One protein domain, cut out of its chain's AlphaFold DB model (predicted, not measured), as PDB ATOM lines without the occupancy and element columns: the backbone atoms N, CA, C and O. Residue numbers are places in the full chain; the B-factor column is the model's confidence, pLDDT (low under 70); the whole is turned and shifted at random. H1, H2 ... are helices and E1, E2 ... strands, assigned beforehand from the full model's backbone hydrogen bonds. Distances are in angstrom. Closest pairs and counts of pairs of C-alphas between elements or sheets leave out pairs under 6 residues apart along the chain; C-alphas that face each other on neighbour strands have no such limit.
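What this domain is: This is residues 290 to 470 of the 628 residues of an uncharacterized protein of Caldicellulosiruptor lactoaceticus 6A (UniProt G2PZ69). The chain is wound in stacked turns, a solenoid of roughly triangular cross-section, with strands of successive turns side by side and E3, E5, E7, E9 and E12 bending round a corner. After the last strand, residues 450 to 459 run back along the outside of the stack to H1, which packs on E3 and E5 in the early turns. The printed part has 181 residues, with sixteen named strands, E1 to E16, and then one named helix, H1; the class is mostly strand. The strands form one branched sheet, parallel in each neighbour pair. The whole is compact, with a radius of gyration of the C-alphas of 15.7 A and spans of 43 by 41 by 24 A.

Where its parts are: E1 is residues 291 to 294, with C-alpha 291 at (8.776, 30.519, 16.841), and E2 298 to 300. E3, residues 311 to 321, is 18.2 A long; E4 is 325 to 327. E5, 335 to 344, measures 18.4 A; E6 is 348 to 351. E7, 354 to 363, measures 19.1 A; E8 is 367 to 370. E9, 377 to 387, measures 17.7 A; E10 is 391 to 395 and E11 397 to 401. E12, 406 to 414, measures 19.0 A; E13 is 420 to 423, E14 428 to 434, E15 440 to 442 and E16 446 to 449. H1, residues 460 to 467, ends with C-alpha 467 at (1.190, 24.341, 30.792).

How they stand to each other: The sheet is twisted, and its edge strands are E1, E2, E15 and E16. E1 is parallel to E3, with N 292 and O 318 2.8 A apart. E5 lies on the other side of E3, with N 313 and O 336 at 2.8 A; E3 bends by 114 degrees at residue 317. E4 has E2 on one side, N 300 to O 326 2.8 A, and E6 on the other, N 349 to O 325 2.8 A. E8 has E6 on one side, N 350 to O 368 2.8 A, and E10 on the other, N 392 to O 367 2.8 A. E9 has E7 on one side, N 356 to O 378 2.8 A; on the other side are E11, N 379 to O 398 2.8 A, and E12, N 385 to O 406 2.8 A. E13 has E11 on one side, N 422 to O 399 2.8 A, and E15 on the other, N 441 to O 421 2.8 A. E14 has E12 on one side, N 407 to O 428 2.8 A, and E16 on the other, N 429 to O 446 2.8 A. H1 is on the sheet at a height of 10.1 A, over E3 and only just over E5, on which 3 of its C-alphas fall. It runs across the strands, at 83 degrees to E3 on the local plane; their closest C-alphas are those of Tyr 320 and Phe 462, 7.2 A apart. In H1 every O i to N i+4 pair is within hydrogen-bond range.

The domain as a whole: The C-alphas farthest apart, those of Leu 307 and Asn 451, are 50.8 A apart. The printed part has no cut and no long link. Mean pLDDT of the printed part is 91.0, with residues 329 and 460 under 70.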
ATOM      1  N   GLU A 290       9.994  31.306  12.834       90.38
ATOM      2  CA  GLU A 290       8.748  31.920  13.277       90.38
ATOM      3  C   GLU A 290       8.605  31.859  14.792       90.38
ATOM      4  O   GLU A 290       8.414  32.893  15.426       90.38
ATOM      5  N   ASN A 291       8.787  30.683  15.391       94.88
ATOM      6  CA  ASN A 291       8.776  30.519  16.841       94.88
ATOM      7  C   ASN A 291       9.884  29.587  17.322       94.88
ATOM      8  O   ASN A 291      10.350  28.706  16.599       94.88
ATOM      9  N   MET A 292      10.247  29.739  18.590       97.38
ATOM     10  CA  MET A 292      11.220  28.914  19.285       97.38
ATOM     11  C   MET A 292      10.714  28.548  20.681       97.38
ATOM     12  O   MET A 292      10.288  29.417  21.439       97.38
ATOM     13  N   ALA A 293      10.818  27.273  21.047       97.25
ATOM     14  CA  ALA A 293      10.556  26.789  22.396       97.25
ATOM     15  C   ALA A 293      11.692  25.871  22.873       97.25
ATOM     16  O   ALA A 293      11.956  24.827  22.286       97.25
ATOM     17  N   VAL A 294      12.356  26.259  23.958       98.31
ATOM     18  CA  VAL A 294      13.452  25.524  24.598       98.31
ATOM     19  C   VAL A 294      13.033  25.231  26.036       98.31
ATOM     20  O   VAL A 294      12.995  26.132  26.876       98.31
ATOM     21  N   LYS A 295      12.709  23.972  26.347       96.56
ATOM     22  CA  LYS A 295      12.237  23.535  27.683       96.56
ATOM     23  C   LYS A 295      13.365  23.361  28.711       96.56
ATOM     24  O   LYS A 295      13.192  22.793  29.785       96.56
ATOM     25  N   ASN A 296      14.553  23.872  28.398       97.44
ATOM     26  CA  ASN A 296      15.701  23.889  29.296       97.44
ATOM     27  C   ASN A 296      16.550  25.149  29.039       97.44
ATOM     28  O   ASN A 296      15.980  26.233  28.896       97.44
ATOM     29  N   ASN A 297      17.881  25.044  29.006       98.38
ATOM     30  CA  ASN A 297      18.753  26.182  28.723       98.38
ATOM     31  C   ASN A 297      18.957  26.374  27.218       98.38
ATOM     32  O   ASN A 297      19.168  25.407  26.479       98.38
ATOM     33  N   PHE A 298      18.958  27.632  26.784       98.25
ATOM     34  CA  PHE A 298      19.409  28.028  25.455       98.25
ATOM     35  C   PHE A 298      20.815  28.620  25.562       98.25
ATOM     36  O   PHE A 298      20.987  29.738  26.050       98.25
ATOM     37  N   HIS A 299      21.813  27.853  25.127       96.81
ATOM     38  CA  HIS A 299      23.224  28.199  25.231       96.81
ATOM     39  C   HIS A 299      23.829  28.514  23.859       96.81
ATOM     40  O   HIS A 299      23.847  27.688  22.945       96.81
ATOM     41  N   LEU A 300      24.397  29.706  23.741       94.12
ATOM     42  CA  LEU A 300      25.132  30.186  22.583       94.12
ATOM     43  C   LEU A 300      26.612  30.284  22.950       94.12
ATOM     44  O   LEU A 300      27.039  31.184  23.676       94.12
ATOM     45  N   GLY A 301      27.392  29.329  22.461       87.31
ATOM     46  CA  GLY A 301      28.842  29.323  22.555       87.31
ATOM     47  C   GLY A 301      29.490  30.264  21.547       87.31
ATOM     48  O   GLY A 301      28.881  30.659  20.557       87.31
ATOM     49  N   THR A 302      30.762  30.593  21.781       80.38
ATOM     50  CA  THR A 302      31.586  31.262  20.771       80.38
ATOM     51  C   THR A 302      32.957  30.667  20.591       80.38
ATOM     52  O   THR A 302      33.509  29.986  21.450       80.38
ATOM     53  N   THR A 303      33.529  31.003  19.442       83.19
ATOM     54  CA  THR A 303      34.822  30.544  18.974       83.19
ATOM     55  C   THR A 303      35.504  31.647  18.176       83.19
ATOM     56  O   THR A 303      34.858  32.467  17.524       83.19
ATOM     57  N   SER A 304      36.830  31.702  18.255       83.62
ATOM     58  CA  SER A 304      37.655  32.640  17.490       83.62
ATOM     59  C   SER A 304      38.002  32.128  16.091       83.62
ATOM     60  O   SER A 304      38.682  32.834  15.345       83.62
ATOM     61  N   ASN A 305      37.551  30.924  15.719       87.88
ATOM     62  CA  ASN A 305      37.862  30.329  14.425       87.88
ATOM     63  C   ASN A 305      37.334  31.216  13.272       87.88
ATOM     64  O   ASN A 305      36.149  31.569  13.255       87.88
ATOM     65  N   PRO A 306      38.184  31.591  12.299       87.62
ATOM     66  CA  PRO A 306      37.781  32.456  11.194       87.62
ATOM     67  C   PRO A 306      36.741  31.823  10.258       87.62
ATOM     68  O   PRO A 306      35.973  32.573   9.664       87.62
ATOM     69  N   LEU A 307      36.678  30.488  10.167       89.00
ATOM     70  CA  LEU A 307      35.735  29.750   9.309       89.00
ATOM     71  C   LEU A 307      34.293  29.758   9.835       89.00
ATOM     72  O   LEU A 307      33.371  29.360   9.130       89.00
ATOM     73  N   ILE A 308      34.098  30.185  11.080       89.00
ATOM     74  CA  ILE A 308      32.793  30.190  11.732       89.00
ATOM     75  C   ILE A 308      32.188  31.579  11.598       89.00
ATOM     76  O   ILE A 308      32.855  32.581  11.870       89.00
ATOM     77  N   PHE A 309      30.945  31.663  11.145       88.75
ATOM     78  CA  PHE A 309      30.268  32.933  10.926       88.75
ATOM     79  C   PHE A 309      29.914  33.624  12.247       88.75
ATOM     80  O   PHE A 309      30.083  33.083  13.340       88.75
ATOM     81  N   ASN A 310      29.460  34.869  12.142       91.00
ATOM     82  CA  ASN A 310      28.767  35.510  13.255       91.00
ATOM     83  C   ASN A 310      27.444  34.780  13.508       91.00
ATOM     84  O   ASN A 310      26.885  34.182  12.588       91.00
ATOM     85  N   ASP A 311      26.937  34.844  14.733       93.19
ATOM     86  CA  ASP A 311      25.601  34.333  15.022       93.19
ATOM     87  C   ASP A 311      24.560  35.373  14.580       93.19
ATOM     88  O   ASP A 311      24.722  36.577  14.810       93.19
ATOM     89  N   THR A 312      23.491  34.933  13.929       96.06
ATOM     90  CA  THR A 312      22.355  35.771  13.528       96.06
ATOM     91  C   THR A 312      21.073  35.017  13.828       96.06
ATOM     92  O   THR A 312      20.827  33.951  13.273       96.06
ATOM     93  N   ILE A 313      20.282  35.532  14.761       97.94
ATOM     94  CA  ILE A 313      19.098  34.857  15.285       97.94
ATOM     95  C   ILE A 313      17.918  35.809  15.182       97.94
ATOM     96  O   ILE A 313      17.826  36.773  15.936       97.94
ATOM     97  N   THR A 314      16.994  35.494  14.288       97.94
ATOM     98  CA  THR A 314      15.734  36.201  14.106       97.94
ATOM     99  C   THR A 314      14.574  35.270  14.439       97.94
ATOM    100  O   THR A 314      14.416  34.217  13.813       97.94
ATOM    101  N   VAL A 315      13.753  35.662  15.418       96.50
ATOM    102  CA  VAL A 315      12.506  34.967  15.779       96.50
ATOM    103  C   VAL A 315      11.343  35.946  15.673       96.50
ATOM    104  O   VAL A 315      11.199  36.861  16.490       96.50
ATOM    105  N   ARG A 316      10.501  35.764  14.650       88.56
ATOM    106  CA  ARG A 316       9.435  36.728  14.300       88.56
ATOM    107  C   ARG A 316       8.249  36.703  15.259       88.56
ATOM    108  O   ARG A 316       7.525  37.691  15.381       88.56
ATOM    109  N   GLY A 317       8.044  35.576  15.921       87.56
ATOM    110  CA  GLY A 317       6.940  35.300  16.820       87.56
ATOM    111  C   GLY A 317       7.361  35.225  18.269       87.56
ATOM    112  O   GLY A 317       7.645  36.236  18.912       87.56
ATOM    113  N   ILE A 318       7.325  34.008  18.794       90.69
ATOM    114  CA  ILE A 318       7.483  33.719  20.211       90.69
ATOM    115  C   ILE A 318       8.783  32.962  20.436       90.69
ATOM    116  O   ILE A 318       9.026  31.934  19.809       90.69
ATOM    117  N   THR A 319       9.567  33.435  21.394       97.38
ATOM    118  CA  THR A 319      10.680  32.707  21.993       97.38
ATOM    119  C   THR A 319      10.316  32.353  23.429       97.38
ATOM    120  O   THR A 319      10.150  33.237  24.269       97.38
ATOM    121  N   TYR A 320      10.211  31.065  23.727       97.38
ATOM    122  CA  TYR A 320       9.991  30.543  25.071       97.38
ATOM    123  C   TYR A 320      11.224  29.766  25.527       97.38
ATOM    124  O   TYR A 320      11.567  28.748  24.932       97.38
ATOM    125  N   ILE A 321      11.885  30.234  26.581       98.62
ATOM    126  CA  ILE A 321      13.025  29.563  27.211       98.62
ATOM    127  C   ILE A 321      12.632  29.280  28.657       98.62
ATOM    128  O   ILE A 321      12.411  30.198  29.444       98.62
ATOM    129  N   GLU A 322      12.508  28.008  29.017       97.88
ATOM    130  CA  GLU A 322      12.000  27.620  30.336       97.88
ATOM    131  C   GLU A 322      12.995  27.909  31.459       97.88
ATOM    132  O   GLU A 322      12.595  28.279  32.562       97.88
ATOM    133  N   ARG A 323      14.295  27.749  31.185       98.25
ATOM    134  CA  ARG A 323      15.360  28.024  32.150       98.25
ATOM    135  C   ARG A 323      16.174  29.231  31.715       98.25
ATOM    136  O   ARG A 323      15.631  30.329  31.659       98.25
ATOM    137  N   ASN A 324      17.465  29.057  31.451       98.62
ATOM    138  CA  ASN A 324      18.371  30.175  31.250       98.62
ATOM    139  C   ASN A 324      18.641  30.431  29.768       98.62
ATOM    140  O   ASN A 324      18.758  29.499  28.970       98.62
ATOM    141  N   PHE A 325      18.793  31.706  29.428       98.19
ATOM    142  CA  PHE A 325      19.456  32.125  28.200       98.19
ATOM    143  C   PHE A 325      20.914  32.432  28.522       98.19
ATOM    144  O   PHE A 325      21.192  33.232  29.414       98.19
ATOM    145  N   GLU A 326      21.847  31.818  27.808       95.88
ATOM    146  CA  GLU A 326      23.273  31.949  28.077       95.88
ATOM    147  C   GLU A 326      24.043  32.222  26.797       95.88
ATOM    148  O   GLU A 326      24.165  31.356  25.936       95.88
ATOM    149  N   ARG A 327      24.656  33.396  26.699       90.94
ATOM    150  CA  ARG A 327      25.687  33.672  25.706       90.94
ATOM    151  C   ARG A 327      27.055  33.621  26.379       90.94
ATOM    152  O   ARG A 327      27.358  34.440  27.245       90.94
ATOM    153  N   SER A 328      27.891  32.658  25.990       80.81
ATOM    154  CA  SER A 328      29.218  32.439  26.575       80.81
ATOM    155  C   SER A 328      30.354  32.920  25.667       80.81
ATOM    156  O   SER A 328      30.266  32.871  24.441       80.81
ATOM    157  N   GLY A 329      31.448  33.376  26.286       68.38
ATOM    158  CA  GLY A 329      32.713  33.699  25.620       68.38
ATOM    159  C   GLY A 329      32.887  35.167  25.207       68.38
ATOM    160  O   GLY A 329      31.975  35.820  24.701       68.38
ATOM    161  N   ARG A 330      34.113  35.668  25.414       70.31
ATOM    162  CA  ARG A 330      34.574  37.013  25.039       70.31
ATOM    163  C   ARG A 330      35.358  36.966  23.726       70.31
ATOM    164  O   ARG A 330      36.571  37.177  23.698       70.31
ATOM    165  N   THR A 331      34.684  36.632  22.629       74.62
ATOM    166  CA  THR A 331      35.300  36.616  21.291       74.62
ATOM    167  C   THR A 331      34.909  37.851  20.474       74.62
ATOM    168  O   THR A 331      33.931  38.533  20.762       74.62
ATOM    169  N   ARG A 332      35.663  38.136  19.401       74.94
ATOM    170  CA  ARG A 332      35.326  39.217  18.453       74.94
ATOM    171  C   ARG A 332      34.128  38.891  17.550       74.94
ATOM    172  O   ARG A 332      33.720  39.765  16.784       74.94
ATOM    173  N   LYS A 333      33.605  37.659  17.592       84.44
ATOM    174  CA  LYS A 333      32.436  37.264  16.802       84.44
ATOM    175  C   LYS A 333      31.203  37.946  17.369       84.44
ATOM    176  O   LYS A 333      30.960  37.914  18.574       84.44
ATOM    177  N   GLN A 334      30.474  38.603  16.480       85.44
ATOM    178  CA  GLN A 334      29.267  39.332  16.827       85.44
ATOM    179  C   GLN A 334      28.088  38.362  16.872       85.44
ATOM    180  O   GLN A 334      27.990  37.471  16.031       85.44
ATOM    181  N   LEU A 335      27.196  38.566  17.834       90.31
ATOM    182  CA  LEU A 335      25.840  38.028  17.802       90.31
ATOM    183  C   LEU A 335      24.883  39.151  17.390       90.31
ATOM    184  O   LEU A 335      24.924  40.232  17.971       90.31
ATOM    185  N   SER A 336      24.056  38.904  16.383       94.38
ATOM    186  CA  SER A 336      22.879  39.717  16.079       94.38
ATOM    187  C   SER A 336      21.647  38.911  16.464       94.38
ATOM    188  O   SER A 336      21.451  37.800  15.973       94.38
ATOM    189  N   LEU A 337      20.860  39.432  17.394       96.44
ATOM    190  CA  LEU A 337      19.641  38.810  17.885       96.44
ATOM    191  C   LEU A 337      18.493  39.798  17.696       96.44
ATOM    192  O   LEU A 337      18.569  40.916  18.189       96.44
ATOM    193  N   ASP A 338      17.442  39.375  17.003       96.81
ATOM    194  CA  ASP A 338      16.196  40.118  16.812       96.81
ATOM    195  C   ASP A 338      15.022  39.194  17.138       96.81
ATOM    196  O   ASP A 338      14.722  38.240  16.414       96.81
ATOM    197  N   MET A 339      14.388  39.426  18.283       96.38
ATOM    198  CA  MET A 339      13.288  38.597  18.751       96.38
ATOM    199  C   MET A 339      12.075  39.443  19.113       96.38
ATOM    200  O   MET A 339      12.164  40.441  19.831       96.38
ATOM    201  N   ASN A 340      10.908  38.995  18.653       91.25
ATOM    202  CA  ASN A 340       9.655  39.698  18.886       91.25
ATOM    203  C   ASN A 340       9.170  39.550  20.340       91.25
ATOM    204  O   ASN A 340       9.332  40.481  21.121       91.25
ATOM    205  N   LYS A 341       8.610  38.403  20.743       92.38
ATOM    206  CA  LYS A 341       8.153  38.187  22.129       92.38
ATOM    207  C   LYS A 341       8.979  37.113  22.809       92.38
ATOM    208  O   LYS A 341       8.917  35.956  22.407       92.38
ATOM    209  N   VAL A 342       9.698  37.471  23.865       97.38
ATOM    210  CA  VAL A 342      10.644  36.579  24.543       97.38
ATOM    211  C   VAL A 342      10.260  36.365  25.995       97.38
ATOM    212  O   VAL A 342      10.073  37.323  26.740       97.38
ATOM    213  N   PHE A 343      10.209  35.105  26.413       97.38
ATOM    214  CA  PHE A 343      10.108  34.706  27.809       97.38
ATOM    215  C   PHE A 343      11.306  33.857  28.226       97.38
ATOM    216  O   PHE A 343      11.681  32.921  27.520       97.38
ATOM    217  N   ILE A 344      11.863  34.172  29.396       98.56
ATOM    218  CA  ILE A 344      12.955  33.444  30.042       98.56
ATOM    219  C   ILE A 344      12.523  33.127  31.478       98.56
ATOM    220  O   ILE A 344      12.359  34.027  32.308       98.56
ATOM    221  N   GLY A 345      12.309  31.844  31.769       97.25
ATOM    222  CA  GLY A 345      11.837  31.383  33.077       97.25
ATOM    223  C   GLY A 345      12.911  31.398  34.172       97.25
ATOM    224  O   GLY A 345      12.572  31.427  35.354       97.25
ATOM    225  N   GLY A 346      14.187  31.426  33.788       97.56
ATOM    226  CA  GLY A 346      15.348  31.613  34.657       97.56
ATOM    227  C   GLY A 346      16.051  32.949  34.409       97.56
ATOM    228  O   GLY A 346      15.406  33.991  34.287       97.56
ATOM    229  N   ASN A 347      17.382  32.911  34.353       98.44
ATOM    230  CA  ASN A 347      18.241  34.079  34.167       98.44
ATOM    231  C   ASN A 347      18.643  34.268  32.695       98.44
ATOM    232  O   ASN A 347      18.727  33.308  31.927       98.44
ATOM    233  N   ALA A 348      18.951  35.507  32.318       98.19
ATOM    234  CA  ALA A 348      19.530  35.847  31.024       98.19
ATOM    235  C   ALA A 348      20.969  36.343  31.203       98.19
ATOM    236  O   ALA A 348      21.194  37.396  31.794       98.19
ATOM    237  N   TYR A 349      21.940  35.607  30.670       96.06
ATOM    238  CA  TYR A 349      23.359  35.949  30.708       96.06
ATOM    239  C   TYR A 349      23.814  36.391  29.321       96.06
ATOM    240  O   TYR A 349      23.985  35.574  28.414       96.06
ATOM    241  N   ILE A 350      24.021  37.691  29.157       93.75
ATOM    242  CA  ILE A 350      24.334  38.333  27.885       93.75
ATOM    243  C   ILE A 350      25.781  38.828  27.948       93.75
ATOM    244  O   ILE A 350      26.082  39.839  28.584       93.75
ATOM    245  N   LYS A 351      26.696  38.090  27.309       89.12
ATOM    246  CA  LYS A 351      28.137  38.380  27.357       89.12
ATOM    247  C   LYS A 351      28.754  38.568  25.979       89.12
ATOM    248  O   LYS A 351      28.336  37.947  25.001       89.12
ATOM    249  N   GLY A 352      29.829  39.352  25.940       83.19
ATOM    250  CA  GLY A 352      30.621  39.583  24.735       83.19
ATOM    251  C   GLY A 352      29.897  40.420  23.677       83.19
ATOM    252  O   GLY A 352      28.810  40.950  23.902       83.19
ATOM    253  N   LYS A 353      30.526  40.550  22.503       87.19
ATOM    254  CA  LYS A 353      30.073  41.469  21.455       87.19
ATOM    255  C   LYS A 353      28.734  41.039  20.855       87.19
ATOM    256  O   LYS A 353      28.645  39.958  20.266       87.19
ATOM    257  N   GLY A 354      27.733  41.911  20.890       89.19
ATOM    258  CA  GLY A 354      26.477  41.645  20.198       89.19
ATOM    259  C   GLY A 354      25.466  42.779  20.233       89.19
ATOM    260  O   GLY A 354      25.561  43.694  21.048       89.19
ATOM    261  N   GLU A 355      24.502  42.678  19.331       92.88
ATOM    262  CA  GLU A 355      23.302  43.501  19.263       92.88
ATOM    263  C   GLU A 355      22.100  42.605  19.563       92.88
ATOM    264  O   GLU A 355      21.886  41.600  18.884       92.88
ATOM    265  N   TYR A 356      21.362  42.943  20.617       95.44
ATOM    266  CA  TYR A 356      20.275  42.149  21.175       95.44
ATOM    267  C   TYR A 356      19.001  42.986  21.178       95.44
ATOM    268  O   TYR A 356      18.780  43.803  22.072       95.44
ATOM    269  N   ILE A 357      18.178  42.803  20.158       97.06
ATOM    270  CA  ILE A 357      16.930  43.526  19.954       97.06
ATOM    271  C   ILE A 357      15.787  42.658  20.466       97.06
ATOM    272  O   ILE A 357      15.552  41.547  19.985       97.06
ATOM    273  N   PHE A 358      15.068  43.187  21.449       97.44
ATOM    274  CA  PHE A 358      13.863  42.582  21.991       97.44
ATOM    275  C   PHE A 358      12.697  43.550  21.831       97.44
ATOM    276  O   PHE A 358      12.731  44.661  22.368       97.44
ATOM    277  N   LYS A 359      11.627  43.128  21.151       91.88
ATOM    278  CA  LYS A 359      10.399  43.939  21.118       91.88
ATOM    279  C   LYS A 359       9.696  43.868  22.459       91.88
ATOM    280  O   LYS A 359       9.472  44.895  23.100       91.88
ATOM    281  N   GLU A 360       9.414  42.653  22.910       94.75
ATOM    282  CA  GLU A 360       8.900  42.362  24.239       94.75
ATOM    283  C   GLU A 360       9.771  41.310  24.941       94.75
ATOM    284  O   GLU A 360       9.974  40.218  24.411       94.75
ATOM    285  N   LEU A 361      10.257  41.613  26.145       97.75
ATOM    286  CA  LEU A 361      11.110  40.734  26.949       97.75
ATOM    287  C   LEU A 361      10.513  40.507  28.343       97.75
ATOM    288  O   LEU A 361      10.231  41.456  29.067       97.75
ATOM    289  N   PHE A 362      10.379  39.248  28.751       97.00
ATOM    290  CA  PHE A 362       9.878  38.848  30.065       97.00
ATOM    291  C   PHE A 362      10.866  37.883  30.718       97.00
ATOM    292  O   PHE A 362      11.077  36.781  30.216       97.00
ATOM    293  N   VAL A 363      11.463  38.272  31.844       98.00
ATOM    294  CA  VAL A 363      12.468  37.460  32.549       98.00
ATOM    295  C   VAL A 363      12.045  37.268  33.998       98.00
ATOM    296  O   VAL A 363      11.845  38.244  34.721       98.00
ATOM    297  N   LYS A 364      11.895  36.014  34.436       95.44
ATOM    298  CA  LYS A 364      11.559  35.687  35.835       95.44
ATOM    299  C   LYS A 364      12.759  35.824  36.776       95.44
ATOM    300  O   LYS A 364      12.579  36.142  37.949       95.44
ATOM    301  N   GLY A 365      13.963  35.560  36.281       96.12
ATOM    302  CA  GLY A 365      15.208  35.717  37.023       96.12
ATOM    303  C   GLY A 365      15.869  37.078  36.811       96.12
ATOM    304  O   GLY A 365      15.206  38.094  36.592       96.12
ATOM    305  N   ASN A 366      17.196  37.070  36.884       97.69
ATOM    306  CA  ASN A 366      18.057  38.228  36.671       97.69
ATOM    307  C   ASN A 366      18.496  38.339  35.206       97.69
ATOM    308  O   ASN A 366      18.568  37.340  34.486       97.69
ATOM    309  N   VAL A 367      18.858  39.552  34.797       98.00
ATOM    310  CA  VAL A 367      19.554  39.812  33.530       98.00
ATOM    311  C   VAL A 367      20.959  40.309  33.842       98.00
ATOM    312  O   VAL A 367      21.126  41.332  34.499       98.00
ATOM    313  N   GLU A 368      21.970  39.604  33.354       96.44
ATOM    314  CA  GLU A 368      23.377  39.948  33.536       96.44
ATOM    315  C   GLU A 368      24.003  40.343  32.202       96.44
ATOM    316  O   GLU A 368      23.952  39.586  31.232       96.44
ATOM    317  N   LEU A 369      24.613  41.525  32.172       94.50
ATOM    318  CA  LEU A 369      25.263  42.112  31.009       94.50
ATOM    319  C   LEU A 369      26.752  42.312  31.287       94.50
ATOM    320  O   LEU A 369      27.118  43.068  32.192       94.50
ATOM    321  N   ASP A 370      27.593  41.635  30.501       90.50
ATOM    322  CA  ASP A 370      29.053  41.664  30.638       90.50
ATOM    323  C   ASP A 370      29.757  41.762  29.274       90.50
ATOM    324  O   ASP A 370      30.021  40.761  28.598       90.50
ATOM    325  N   GLY A 371      30.074  42.990  28.877       84.88
ATOM    326  CA  GLY A 371      30.921  43.320  27.734       84.88
ATOM    327  C   GLY A 371      32.405  43.481  28.095       84.88
ATOM    328  O   GLY A 371      32.840  43.272  29.229       84.88
ATOM    329  N   ASP A 372      33.201  43.888  27.109       77.81
ATOM    330  CA  ASP A 372      34.619  44.255  27.235       77.81
ATOM    331  C   ASP A 372      34.920  45.499  26.373       77.81
ATOM    332  O   ASP A 372      34.137  45.835  25.487       77.81
ATOM    333  N   VAL A 373      36.069  46.158  26.573       70.44
ATOM    334  CA  VAL A 373      36.521  47.382  25.867       70.44
ATOM    335  C   VAL A 373      36.393  47.257  24.344       70.44
ATOM    336  O   VAL A 373      36.160  48.230  23.637       70.44
ATOM    337  N   VAL A 374      36.587  46.043  23.831       70.69
ATOM    338  CA  VAL A 374      36.556  45.709  22.400       70.69
ATOM    339  C   VAL A 374      35.285  44.955  21.979       70.69
ATOM    340  O   VAL A 374      35.155  44.574  20.812       70.69
ATOM    341  N   GLN A 375      34.380  44.671  22.917       71.62
ATOM    342  CA  GLN A 375      33.244  43.762  22.758       71.62
ATOM    343  C   GLN A 375      32.036  44.235  23.580       71.62
ATOM    344  O   GLN A 375      31.756  43.703  24.653       71.62
ATOM    345  N   GLU A 376      31.311  45.224  23.069       82.19
ATOM    346  CA  GLU A 376      30.121  45.758  23.735       82.19
ATOM    347  C   GLU A 376      28.925  44.798  23.646       82.19
ATOM    348  O   GLU A 376      28.654  44.223  22.585       82.19
ATOM    349  N   ALA A 377      28.188  44.664  24.749       84.31
ATOM    350  CA  ALA A 377      26.886  44.005  24.778       84.31
ATOM    351  C   ALA A 377      25.783  45.071  24.693       84.31
ATOM    352  O   ALA A 377      25.531  45.781  25.669       84.31
ATOM    353  N   ASN A 378      25.142  45.189  23.528       92.31
ATOM    354  CA  ASN A 378      24.174  46.245  23.234       92.31
ATOM    355  C   ASN A 378      22.755  45.677  23.186       92.31
ATOM    356  O   ASN A 378      22.387  44.997  22.231       92.31
ATOM    357  N   VAL A 379      21.953  45.967  24.207       97.12
ATOM    358  CA  VAL A 379      20.550  45.547  24.307       97.12
ATOM    359  C   VAL A 379      19.629  46.699  23.922       97.12
ATOM    360  O   VAL A 379      19.758  47.799  24.457       97.12
ATOM    361  N   ALA A 380      18.665  46.447  23.042       98.06
ATOM    362  CA  ALA A 380      17.608  47.382  22.680       98.06
ATOM    363  C   ALA A 380      16.236  46.805  23.046       98.06
ATOM    364  O   ALA A 380      15.907  45.684  22.664       98.06
ATOM    365  N   ILE A 381      15.438  47.585  23.776       98.38
ATOM    366  CA  ILE A 381      14.047  47.266  24.111       98.38
ATOM    367  C   ILE A 381      13.137  48.146  23.259       98.38
ATOM    368  O   ILE A 381      13.093  49.359  23.477       98.38
ATOM    369  N   GLU A 382      12.429  47.558  22.293       91.56
ATOM    370  CA  GLU A 382      11.621  48.331  21.335       91.56
ATOM    371  C   GLU A 382      10.218  48.678  21.839       91.56
ATOM    372  O   GLU A 382       9.670  49.697  21.429       91.56
ATOM    373  N   ASN A 383       9.631  47.859  22.717       91.12
ATOM    374  CA  ASN A 383       8.288  48.099  23.250       91.12
ATOM    375  C   ASN A 383       8.211  47.866  24.763       91.12
ATOM    376  O   ASN A 383       7.881  48.783  25.513       91.12
ATOM    377  N   LYS A 384       8.527  46.660  25.247       92.06
ATOM    378  CA  LYS A 384       8.395  46.353  26.676       92.06
ATOM    379  C   LYS A 384       9.449  45.380  27.177       92.06
ATOM    380  O   LYS A 384       9.712  44.365  26.552       92.06
ATOM    381  N   ALA A 385       9.992  45.627  28.356       97.00
ATOM    382  CA  ALA A 385      10.797  44.670  29.093       97.00
ATOM    383  C   ALA A 385      10.347  44.626  30.551       97.00
ATOM    384  O   ALA A 385      10.201  45.658  31.202       97.00
ATOM    385  N   LEU A 386      10.128  43.420  31.059       95.81
ATOM    386  CA  LEU A 386       9.724  43.155  32.428       95.81
ATOM    387  C   LEU A 386      10.643  42.091  33.020       95.81
ATOM    388  O   LEU A 386      10.587  40.920  32.643       95.81
ATOM    389  N   VAL A 387      11.489  42.509  33.954       96.69
ATOM    390  CA  VAL A 387      12.440  41.649  34.658       96.69
ATOM    391  C   VAL A 387      11.998  41.561  36.115       96.69
ATOM    392  O   VAL A 387      12.028  42.553  36.838       96.69
ATOM    393  N   ALA A 388      11.549  40.387  36.558       93.50
ATOM    394  CA  ALA A 388      11.105  40.207  37.941       93.50
ATOM    395  C   ALA A 388      12.271  40.306  38.938       93.50
ATOM    396  O   ALA A 388      12.069  40.719  40.083       93.50
ATOM    397  N   GLY A 389      13.468  39.897  38.510       94.12
ATOM    398  CA  GLY A 389      14.711  40.023  39.256       94.12
ATOM    399  C   GLY A 389      15.445  41.337  39.002       94.12
ATOM    400  O   GLY A 389      14.858  42.373  38.673       94.12
ATOM    401  N   ASP A 390      16.757  41.274  39.183       96.44
ATOM    402  CA  ASP A 390      17.661  42.408  39.046       96.44
ATOM    403  C   ASP A 390      18.315  42.431  37.662       96.44
ATOM    404  O   ASP A 390      18.533  41.395  37.030       96.44
ATOM    405  N   ILE A 391      18.667  43.629  37.204       97.50
ATOM    406  CA  ILE A 391      19.532  43.829  36.045       97.50
ATOM    407  C   ILE A 391      20.918  44.220  36.557       97.50
ATOM    408  O   ILE A 391      21.069  45.195  37.297       97.50
ATOM    409  N   ILE A 392      21.933  43.459  36.162       96.62
ATOM    410  CA  ILE A 392      23.315  43.603  36.620       96.62
ATOM    411  C   ILE A 392      24.192  43.909  35.408       96.62
ATOM    412  O   ILE A 392      24.347  43.079  34.517       96.62
ATOM    413  N   MET A 393      24.779  45.101  35.382       95.31
ATOM    414  CA  MET A 393      25.698  45.554  34.340       95.31
ATOM    415  C   MET A 393      27.115  45.626  34.910       95.31
ATOM    416  O   MET A 393      27.442  46.517  35.708       95.31
ATOM    417  N   THR A 394      27.969  44.682  34.517       90.56
ATOM    418  CA  THR A 394      29.337  44.575  35.039       90.56
ATOM    419  C   THR A 394      30.291  45.487  34.282       90.56
ATOM    420  O   THR A 394      30.921  46.347  34.896       90.56
ATOM    421  N   SER A 395      30.391  45.351  32.957       88.62
ATOM    422  CA  SER A 395      31.389  46.052  32.133       88.62
ATOM    423  C   SER A 395      30.887  46.323  30.711       88.62
ATOM    424  O   SER A 395      30.194  45.483  30.150       88.62
ATOM    425  N   TYR A 396      31.262  47.477  30.135       89.62
ATOM    426  CA  TYR A 396      31.093  47.864  28.716       89.62
ATOM    427  C   TYR A 396      29.783  47.396  28.052       89.62
ATOM    428  O   TYR A 396      29.783  46.879  26.935       89.62
ATOM    429  N   SER A 397      28.666  47.532  28.765       92.81
ATOM    430  CA  SER A 397      27.344  47.116  28.297       92.81
ATOM    431  C   SER A 397      26.425  48.314  28.141       92.81
ATOM    432  O   SER A 397      26.510  49.284  28.902       92.81
ATOM    433  N   GLN A 398      25.506  48.226  27.188       94.75
ATOM    434  CA  GLN A 398      24.525  49.265  26.926       94.75
ATOM    435  C   GLN A 398      23.113  48.690  26.908       94.75
ATOM    436  O   GLN A 398      22.858  47.673  26.269       94.75
ATOM    437  N   ILE A 399      22.183  49.385  27.559       97.69
ATOM    438  CA  ILE A 399      20.743  49.184  27.380       97.69
ATOM    439  C   ILE A 399      20.168  50.441  26.734       97.69
ATOM    440  O   ILE A 399      20.396  51.547  27.221       97.69
ATOM    441  N   VAL A 400      19.399  50.284  25.663       98.31
ATOM    442  CA  VAL A 400      18.628  51.358  25.029       98.31
ATOM    443  C   VAL A 400      17.149  51.042  25.173       98.31
ATOM    444  O   VAL A 400      16.675  50.030  24.661       98.31
ATOM    445  N   VAL A 401      16.409  51.916  25.848       98.31
ATOM    446  CA  VAL A 401      14.946  51.850  25.916       98.31
ATOM    447  C   VAL A 401      14.402  52.784  24.841       98.31
ATOM    448  O   VAL A 401      14.578  54.003  24.931       98.31
ATOM    449  N   LYS A 402      13.813  52.202  23.793       97.12
ATOM    450  CA  LYS A 402      13.374  52.931  22.599       97.12
ATOM    451  C   LYS A 402      12.211  53.875  22.875       97.12
ATOM    452  O   LYS A 402      11.562  53.811  23.918       97.12
ATOM    453  N   SER A 403      11.956  54.778  21.931       92.06
ATOM    454  CA  SER A 403      10.892  55.770  22.068       92.06
ATOM    455  C   SER A 403       9.530  55.125  22.359       92.06
ATOM    456  O   SER A 403       9.084  54.242  21.632       92.06
ATOM    457  N   GLY A 404       8.877  55.558  23.441       89.62
ATOM    458  CA  GLY A 404       7.600  55.001  23.906       89.62
ATOM    459  C   GLY A 404       7.683  53.633  24.600       89.62
ATOM    460  O   GLY A 404       6.669  53.185  25.135       89.62
ATOM    461  N   ALA A 405       8.855  52.993  24.630       94.31
ATOM    462  CA  ALA A 405       9.046  51.689  25.253       94.31
ATOM    463  C   ALA A 405       9.170  51.777  26.780       94.31
ATOM    464  O   ALA A 405       9.517  52.819  27.340       94.31
ATOM    465  N   GLU A 406       8.930  50.663  27.464       95.56
ATOM    466  CA  GLU A 406       8.975  50.572  28.924       95.56
ATOM    467  C   GLU A 406       9.902  49.443  29.385       95.56
ATOM    468  O   GLU A 406       9.736  48.296  28.981       95.56
ATOM    469  N   LEU A 407      10.854  49.754  30.265       97.19
ATOM    470  CA  LEU A 407      11.678  48.786  30.981       97.19
ATOM    471  C   LEU A 407      11.343  48.840  32.473       97.19
ATOM    472  O   LEU A 407      11.504  49.877  33.118       97.19
ATOM    473  N   VAL A 408      10.913  47.710  33.021       95.19
ATOM    474  CA  VAL A 408      10.599  47.543  34.438       95.19
ATOM    475  C   VAL A 408      11.476  46.443  35.021       95.19
ATOM    476  O   VAL A 408      11.477  45.319  34.518       95.19
ATOM    477  N   CYS A 409      12.201  46.743  36.095       95.25
ATOM    478  CA  CYS A 409      12.965  45.739  36.834       95.25
ATOM    479  C   CYS A 409      13.000  46.030  38.332       95.25
ATOM    480  O   CYS A 409      12.661  47.132  38.764       95.25
ATOM    481  N   ARG A 410      13.416  45.054  39.148       93.62
ATOM    482  CA  ARG A 410      13.520  45.258  40.596       93.62
ATOM    483  C   ARG A 410      14.647  46.234  40.918       93.62
ATOM    484  O   ARG A 410      14.370  47.367  41.296       93.62
ATOM    485  N   ASN A 411      15.902  45.844  40.726       94.69
ATOM    486  CA  ASN A 411      17.048  46.728  40.937       94.69
ATOM    487  C   ASN A 411      17.947  46.788  39.700       94.69
ATOM    488  O   ASN A 411      18.046  45.820  38.948       94.69
ATOM    489  N   LEU A 412      18.628  47.921  39.527       95.38
ATOM    490  CA  LEU A 412      19.715  48.104  38.567       95.38
ATOM    491  C   LEU A 412      21.051  48.220  39.301       95.38
ATOM    492  O   LEU A 412      21.331  49.234  39.944       95.38
ATOM    493  N   TYR A 413      21.903  47.209  39.161       95.50
ATOM    494  CA  TYR A 413      23.271  47.241  39.672       95.50
ATOM    495  C   TYR A 413      24.246  47.518  38.536       95.50
ATOM    496  O   TYR A 413      24.462  46.679  37.669       95.50
ATOM    497  N   VAL A 414      24.864  48.692  38.559       92.31
ATOM    498  CA  VAL A 414      25.866  49.109  37.578       92.31
ATOM    499  C   VAL A 414      27.209  49.269  38.280       92.31
ATOM    500  O   VAL A 414      27.375  50.165  39.109       92.31
ATOM    501  N   MET A 415      28.156  48.375  37.975       87.44
ATOM    502  CA  MET A 415      29.446  48.297  38.679       87.44
ATOM    503  C   MET A 415      30.514  49.228  38.089       87.44
ATOM    504  O   MET A 415      31.318  49.791  38.825       87.44
ATOM    505  N   ASN A 416      30.531  49.396  36.765       79.88
ATOM    506  CA  ASN A 416      31.539  50.173  36.035       79.88
ATOM    507  C   ASN A 416      30.891  51.379  35.328       79.88
ATOM    508  O   ASN A 416      29.795  51.254  34.779       79.88
ATOM    509  N   SER A 417      31.565  52.533  35.306       81.94
ATOM    510  CA  SER A 417      31.086  53.769  34.664       81.94
ATOM    511  C   SER A 417      31.065  53.719  33.133       81.94
ATOM    512  O   SER A 417      30.460  54.583  32.511       81.94
ATOM    513  N   ASN A 418      31.696  52.713  32.518       88.75
ATOM    514  CA  ASN A 418      31.650  52.507  31.066       88.75
ATOM    515  C   ASN A 418      30.330  51.896  30.569       88.75
ATOM    516  O   ASN A 418      30.115  51.803  29.363       88.75
ATOM    517  N   ASN A 419      29.464  51.450  31.479       92.50
ATOM    518  CA  ASN A 419      28.122  51.013  31.121       92.50
ATOM    519  C   ASN A 419      27.239  52.217  30.782       92.50
ATOM    520  O   ASN A 419      27.464  53.316  31.289       92.50
ATOM    521  N   LYS A 420      26.212  52.003  29.957       94.50
ATOM    522  CA  LYS A 420      25.275  53.059  29.552       94.50
ATOM    523  C   LYS A 420      23.834  52.577  29.557       94.50
ATOM    524  O   LYS A 420      23.532  51.479  29.097       94.50
ATOM    525  N   ILE A 421      22.930  53.429  30.017       96.69
ATOM    526  CA  ILE A 421      21.486  53.229  29.897       96.69
ATOM    527  C   ILE A 421      20.923  54.441  29.170       96.69
ATOM    528  O   ILE A 421      20.956  55.545  29.701       96.69
ATOM    529  N   ILE A 422      20.420  54.253  27.957       97.81
ATOM    530  CA  ILE A 422      19.893  55.331  27.123       97.81
ATOM    531  C   ILE A 422      18.368  55.267  27.154       97.81
ATOM    532  O   ILE A 422      17.782  54.244  26.800       97.81
ATOM    533  N   LEU A 423      17.735  56.365  27.558       98.12
ATOM    534  CA  LEU A 423      16.281  56.530  27.520       98.12
ATOM    535  C   LEU A 423      15.926  57.465  26.365       98.12
ATOM    536  O   LEU A 423      16.275  58.645  26.404       98.12
ATOM    537  N   GLU A 424      15.283  56.942  25.323       97.75
ATOM    538  CA  GLU A 424      14.801  57.746  24.196       97.75
ATOM    539  C   GLU A 424      13.495  58.494  24.544       97.75
ATOM    540  O   GLU A 424      12.913  58.342  25.617       97.75
ATOM    541  N   ASN A 425      13.016  59.336  23.626       94.69
ATOM    542  CA  ASN A 425      11.847  60.185  23.852       94.69
ATOM    543  C   ASN A 425      10.602  59.377  24.270       94.69
ATOM    544  O   ASN A 425      10.236  58.412  23.597       94.69
ATOM    545  N   ASN A 426       9.913  59.786  25.337       93.81
ATOM    546  CA  ASN A 426       8.741  59.108  25.912       93.81
ATOM    547  C   ASN A 426       8.973  57.663  26.395       93.81
ATOM    548  O   ASN A 426       8.001  56.973  26.706       93.81
ATOM    549  N   SER A 427      10.216  57.183  26.461       97.44
ATOM    550  CA  SER A 427      10.506  55.878  27.051       97.44
ATOM    551  C   SER A 427      10.347  55.924  28.574       97.44
ATOM    552  O   SER A 427      10.392  56.994  29.184       97.44
ATOM    553  N   LYS A 428      10.184  54.771  29.219       96.56
ATOM    554  CA  LYS A 428      10.050  54.662  30.676       96.56
ATOM    555  C   LYS A 428      11.019  53.639  31.238       96.56
ATOM    556  O   LYS A 428      11.103  52.523  30.740       96.56
ATOM    557  N   LEU A 429      11.704  54.011  32.310       96.81
ATOM    558  CA  LEU A 429      12.473  53.111  33.155       96.81
ATOM    559  C   LEU A 429      11.886  53.148  34.564       96.81
ATOM    560  O   LEU A 429      11.883  54.201  35.200       96.81
ATOM    561  N   ILE A 430      11.385  52.012  35.040       94.62
ATOM    562  CA  ILE A 430      10.744  51.877  36.350       94.62
ATOM    563  C   ILE A 430      11.545  50.879  37.179       94.62
ATOM    564  O   ILE A 430      11.643  49.707  36.817       94.62
ATOM    565  N   VAL A 431      12.126  51.345  38.285       94.38
ATOM    566  CA  VAL A 431      12.991  50.532  39.151       94.38
ATOM    567  C   VAL A 431      12.746  50.802  40.623       94.38
ATOM    568  O   VAL A 431      12.296  51.881  40.997       94.38
ATOM    569  N   LYS A 432      13.100  49.853  41.489       92.38
ATOM    570  CA  LYS A 432      13.109  50.072  42.939       92.38
ATOM    571  C   LYS A 432      14.346  50.817  43.404       92.38
ATOM    572  O   LYS A 432      14.273  51.706  44.247       92.38
ATOM    573  N   SER A 433      15.492  50.451  42.847       91.94
ATOM    574  CA  SER A 433      16.758  51.114  43.124       91.94
ATOM    575  C   SER A 433      17.703  51.020  41.932       91.94
ATOM    576  O   SER A 433      17.590  50.126  41.090       91.94
ATOM    577  N   ILE A 434      18.637  51.965  41.863       93.50
ATOM    578  CA  ILE A 434      19.717  51.993  40.881       93.50
ATOM    579  C   ILE A 434      21.007  52.415  41.583       93.50
ATOM    580  O   ILE A 434      21.038  53.439  42.266       93.50
ATOM    581  N   SER A 435      22.069  51.618  41.448       93.44
ATOM    582  CA  SER A 435      23.311  51.825  42.207       93.44
ATOM    583  C   SER A 435      24.155  52.993  41.694       93.44
ATOM    584  O   SER A 435      24.938  53.560  42.452       93.44
ATOM    585  N   ASN A 436      24.021  53.353  40.414       90.69
ATOM    586  CA  ASN A 436      24.751  54.461  39.812       90.69
ATOM    587  C   ASN A 436      23.904  55.155  38.736       90.69
ATOM    588  O   ASN A 436      23.727  54.630  37.644       90.69
ATOM    589  N   LEU A 437      23.408  56.356  39.038       89.81
ATOM    590  CA  LEU A 437      22.590  57.156  38.119       89.81
ATOM    591  C   LEU A 437      23.392  57.833  36.998       89.81
ATOM    592  O   LEU A 437      22.814  58.177  35.974       89.81
ATOM    593  N   SER A 438      24.707  58.025  37.164       90.75
ATOM    594  CA  SER A 438      25.533  58.778  36.199       90.75
ATOM    595  C   SER A 438      25.655  58.108  34.826       90.75
ATOM    596  O   SER A 438      25.989  58.769  33.848       90.75
ATOM    597  N   VAL A 439      25.352  56.812  34.750       92.38
ATOM    598  CA  VAL A 439      25.353  56.014  33.513       92.38
ATOM    599  C   VAL A 439      24.059  56.151  32.706       92.38
ATOM    600  O   VAL A 439      23.964  55.606  31.605       92.38
ATOM    601  N   VAL A 440      23.047  56.836  33.253       94.88
ATOM    602  CA  VAL A 440      21.752  57.037  32.598       94.88
ATOM    603  C   VAL A 440      21.805  58.293  31.733       94.88
ATOM    604  O   VAL A 440      21.844  59.418  32.228       94.88
ATOM    605  N   GLU A 441      21.743  58.100  30.423       96.12
ATOM    606  CA  GLU A 441      21.604  59.160  29.437       96.12
ATOM    607  C   GLU A 441      20.123  59.340  29.081       96.12
ATOM    608  O   GLU A 441      19.558  58.613  28.260       96.12
ATOM    609  N   ASN A 442      19.469  60.310  29.725       95.19
ATOM    610  CA  ASN A 442      18.054  60.583  29.497       95.19
ATOM    611  C   ASN A 442      17.844  61.602  28.359       95.19
ATOM    612  O   ASN A 442      18.116  62.790  28.526       95.19
ATOM    613  N   ARG A 443      17.312  61.141  27.221       96.88
ATOM    614  CA  ARG A 443      17.024  61.930  26.008       96.88
ATOM    615  C   ARG A 443      15.516  62.176  25.818       96.88
ATOM    616  O   ARG A 443      15.003  62.070  24.705       96.88
ATOM    617  N   GLY A 444      14.806  62.495  26.901       91.69
ATOM    618  CA  GLY A 444      13.360  62.774  26.890       91.69
ATOM    619  C   GLY A 444      12.479  61.611  27.360       91.69
ATOM    620  O   GLY A 444      11.276  61.616  27.111       91.69
ATOM    621  N   GLY A 445      13.065  60.614  28.018       96.56
ATOM    622  CA  GLY A 445      12.354  59.546  28.711       96.56
ATOM    623  C   GLY A 445      12.067  59.874  30.181       96.56
ATOM    624  O   GLY A 445      12.431  60.925  30.717       96.56
ATOM    625  N   ILE A 446      11.415  58.938  30.860       95.50
ATOM    626  CA  ILE A 446      10.987  59.043  32.254       95.50
ATOM    627  C   ILE A 446      11.707  57.970  33.067       95.50
ATOM    628  O   ILE A 446      11.565  56.780  32.799       95.50
ATOM    629  N   LEU A 447      12.438  58.388  34.098       95.69
ATOM    630  CA  LEU A 447      12.947  57.498  35.138       95.69
ATOM    631  C   LEU A 447      12.027  57.596  36.357       95.69
ATOM    632  O   LEU A 447      11.805  58.685  36.880       95.69
ATOM    633  N   SER A 448      11.491  56.470  36.814       93.50
ATOM    634  CA  SER A 448      10.648  56.374  38.007       93.50
ATOM    635  C   SER A 448      11.256  55.397  39.001       93.50
ATOM    636  O   SER A 448      11.427  54.218  38.699       93.50
ATOM    637  N   ILE A 449      11.571  55.898  40.194       92.12
ATOM    638  CA  ILE A 449      12.040  55.080  41.312       92.12
ATOM    639  C   ILE A 449      10.849  54.826  42.239       92.12
ATOM    640  O   ILE A 449      10.246  55.778  42.738       92.12
ATOM    641  N   THR A 450      10.478  53.563  42.440       87.88
ATOM    642  CA  THR A 450       9.271  53.166  43.184       87.88
ATOM    643  C   THR A 450       9.604  52.281  44.377       87.88
ATOM    644  O   THR A 450      10.462  51.419  44.289       87.88
ATOM    645  N   ASN A 451       8.864  52.389  45.481       82.19
ATOM    646  CA  ASN A 451       9.103  51.533  46.656       82.19
ATOM    647  C   ASN A 451       8.480  50.127  46.549       82.19
ATOM    648  O   ASN A 451       8.691  49.294  47.430       82.19
ATOM    649  N   LEU A 452       7.697  49.872  45.498       76.69
ATOM    650  CA  LEU A 452       7.012  48.605  45.255       76.69
ATOM    651  C   LEU A 452       7.816  47.741  44.286       76.69
ATOM    652  O   LEU A 452       8.466  48.260  43.378       76.69
ATOM    653  N   ASP A 453       7.748  46.425  44.475       76.81
ATOM    654  CA  ASP A 453       8.293  45.491  43.496       76.81
ATOM    655  C   ASP A 453       7.416  45.490  42.223       76.81
ATOM    656  O   ASP A 453       6.196  45.670  42.320       76.81
ATOM    657  N   PRO A 454       8.006  45.289  41.030       75.25
ATOM    658  CA  PRO A 454       7.255  45.226  39.779       75.25
ATOM    659  C   PRO A 454       6.150  44.162  39.789       75.25
ATOM    660  O   PRO A 454       6.411  43.009  40.137       75.25
ATOM    661  N   SER A 455       4.944  44.507  39.321       78.56
ATOM    662  CA  SER A 455       3.935  43.488  38.988       78.56
ATOM    663  C   SER A 455       4.422  42.667  37.796       78.56
ATOM    664  O   SER A 455       4.714  43.228  36.738       78.56
ATOM    665  N   PHE A 456       4.513  41.344  37.955       80.38
ATOM    666  CA  PHE A 456       4.949  40.437  36.894       80.38
ATOM    667  C   PHE A 456       3.756  39.787  36.180       80.38
ATOM    668  O   PHE A 456       3.427  38.622  36.405       80.38
ATOM    669  N   ASP A 457       3.101  40.547  35.303       79.69
ATOM    670  CA  ASP A 457       1.961  40.063  34.520       79.69
ATOM    671  C   ASP A 457       2.407  39.464  33.185       79.69
ATOM    672  O   ASP A 457       2.606  40.156  32.184       79.69
ATOM    673  N   LEU A 458       2.555  38.139  33.177       76.06
ATOM    674  CA  LEU A 458       2.973  37.381  32.003       76.06
ATOM    675  C   LEU A 458       1.858  37.335  30.928       76.06
ATOM    676  O   LEU A 458       0.709  37.011  31.264       76.06
ATOM    677  N   PRO A 459       2.169  37.589  29.638       76.69
ATOM    678  CA  PRO A 459       1.231  37.383  28.537       76.69
ATOM    679  C   PRO A 459       0.615  35.978  28.525       76.69
ATOM    680  O   PRO A 459       1.290  34.991  28.819       76.69
ATOM    681  N   LEU A 460      -0.662  35.882  28.131       69.94
ATOM    682  CA  LEU A 460      -1.424  34.623  28.146       69.94
ATOM    683  C   LEU A 460      -0.710  33.491  27.398       69.94
ATOM    684  O   LEU A 460      -0.653  32.381  27.907       69.94
ATOM    685  N   VAL A 461      -0.118  33.778  26.238       71.12
ATOM    686  CA  VAL A 461       0.540  32.750  25.421       71.12
ATOM    687  C   VAL A 461       1.698  32.058  26.146       71.12
ATOM    688  O   VAL A 461       1.886  30.857  26.003       71.12
ATOM    689  N   PHE A 462       2.441  32.773  26.995       82.62
ATOM    690  CA  PHE A 462       3.495  32.151  27.792       82.62
ATOM    691  C   PHE A 462       2.922  31.338  28.956       82.62
ATOM    692  O   PHE A 462       3.463  30.283  29.262       82.62
ATOM    693  N   LYS A 463       1.797  31.762  29.551       79.56
ATOM    694  CA  LYS A 463       1.064  30.943  30.538       79.56
ATOM    695  C   LYS A 463       0.538  29.647  29.913       79.56
ATOM    696  O   LYS A 463       0.535  28.605  30.560       79.56
ATOM    697  N   GLU A 464       0.097  29.702  28.659       74.62
ATOM    698  CA  GLU A 464      -0.318  28.521  27.898       74.62
ATOM    699  C   GLU A 464       0.880  27.607  27.617       74.62
ATOM    700  O   GLU A 464       0.801  26.417  27.900       74.62
ATOM    701  N   LEU A 465       2.010  28.155  27.158       80.56
ATOM    702  CA  LEU A 465       3.238  27.393  26.887       80.56
ATOM    703  C   LEU A 465       3.871  26.768  28.138       80.56
ATOM    704  O   LEU A 465       4.451  25.688  28.047       80.56
ATOM    705  N   GLU A 466       3.737  27.398  29.307       82.12
ATOM    706  CA  GLU A 466       4.145  26.795  30.584       82.12
ATOM    707  C   GLU A 466       3.366  25.509  30.884       82.12
ATOM    708  O   GLU A 466       3.945  24.548  31.387       82.12
ATOM    709  N   ASN A 467       2.077  25.477  30.539       78.50
ATOM    710  CA  ASN A 467       1.190  24.341  30.792       78.50
ATOM    711  C   ASN A 467       1.045  23.397  29.586       78.50
ATOM    712  O   ASN A 467       0.408  22.348  29.695       78.50
ATOM    713  N   PHE A 468       1.603  23.758  28.431       81.19
ATOM    714  CA  PHE A 468       1.472  22.979  27.212       81.19
ATOM    715  C   PHE A 468       2.343  21.723  27.279       81.19
ATOM    716  O   PHE A 468       3.564  21.784  27.448       81.19
ATOM    717  N   LYS A 469       1.702  20.563  27.111       84.25
ATOM    718  CA  LYS A 469       2.395  19.285  26.982       84.25
ATOM    719  C   LYS A 469       2.810  19.085  25.525       84.25
ATOM    720  O   LYS A 469       1.998  18.684  24.695       84.25
ATOM    721  N   PHE A 470       4.080  19.346  25.243       87.12
ATOM    722  CA  PHE A 470       4.704  18.996  23.970       87.12
ATOM    723  C   PHE A 470       4.681  17.473  23.756       87.12
ATOM    724  O   PHE A 470       4.857  16.702  24.702       87.12
TER     725      PHE A 470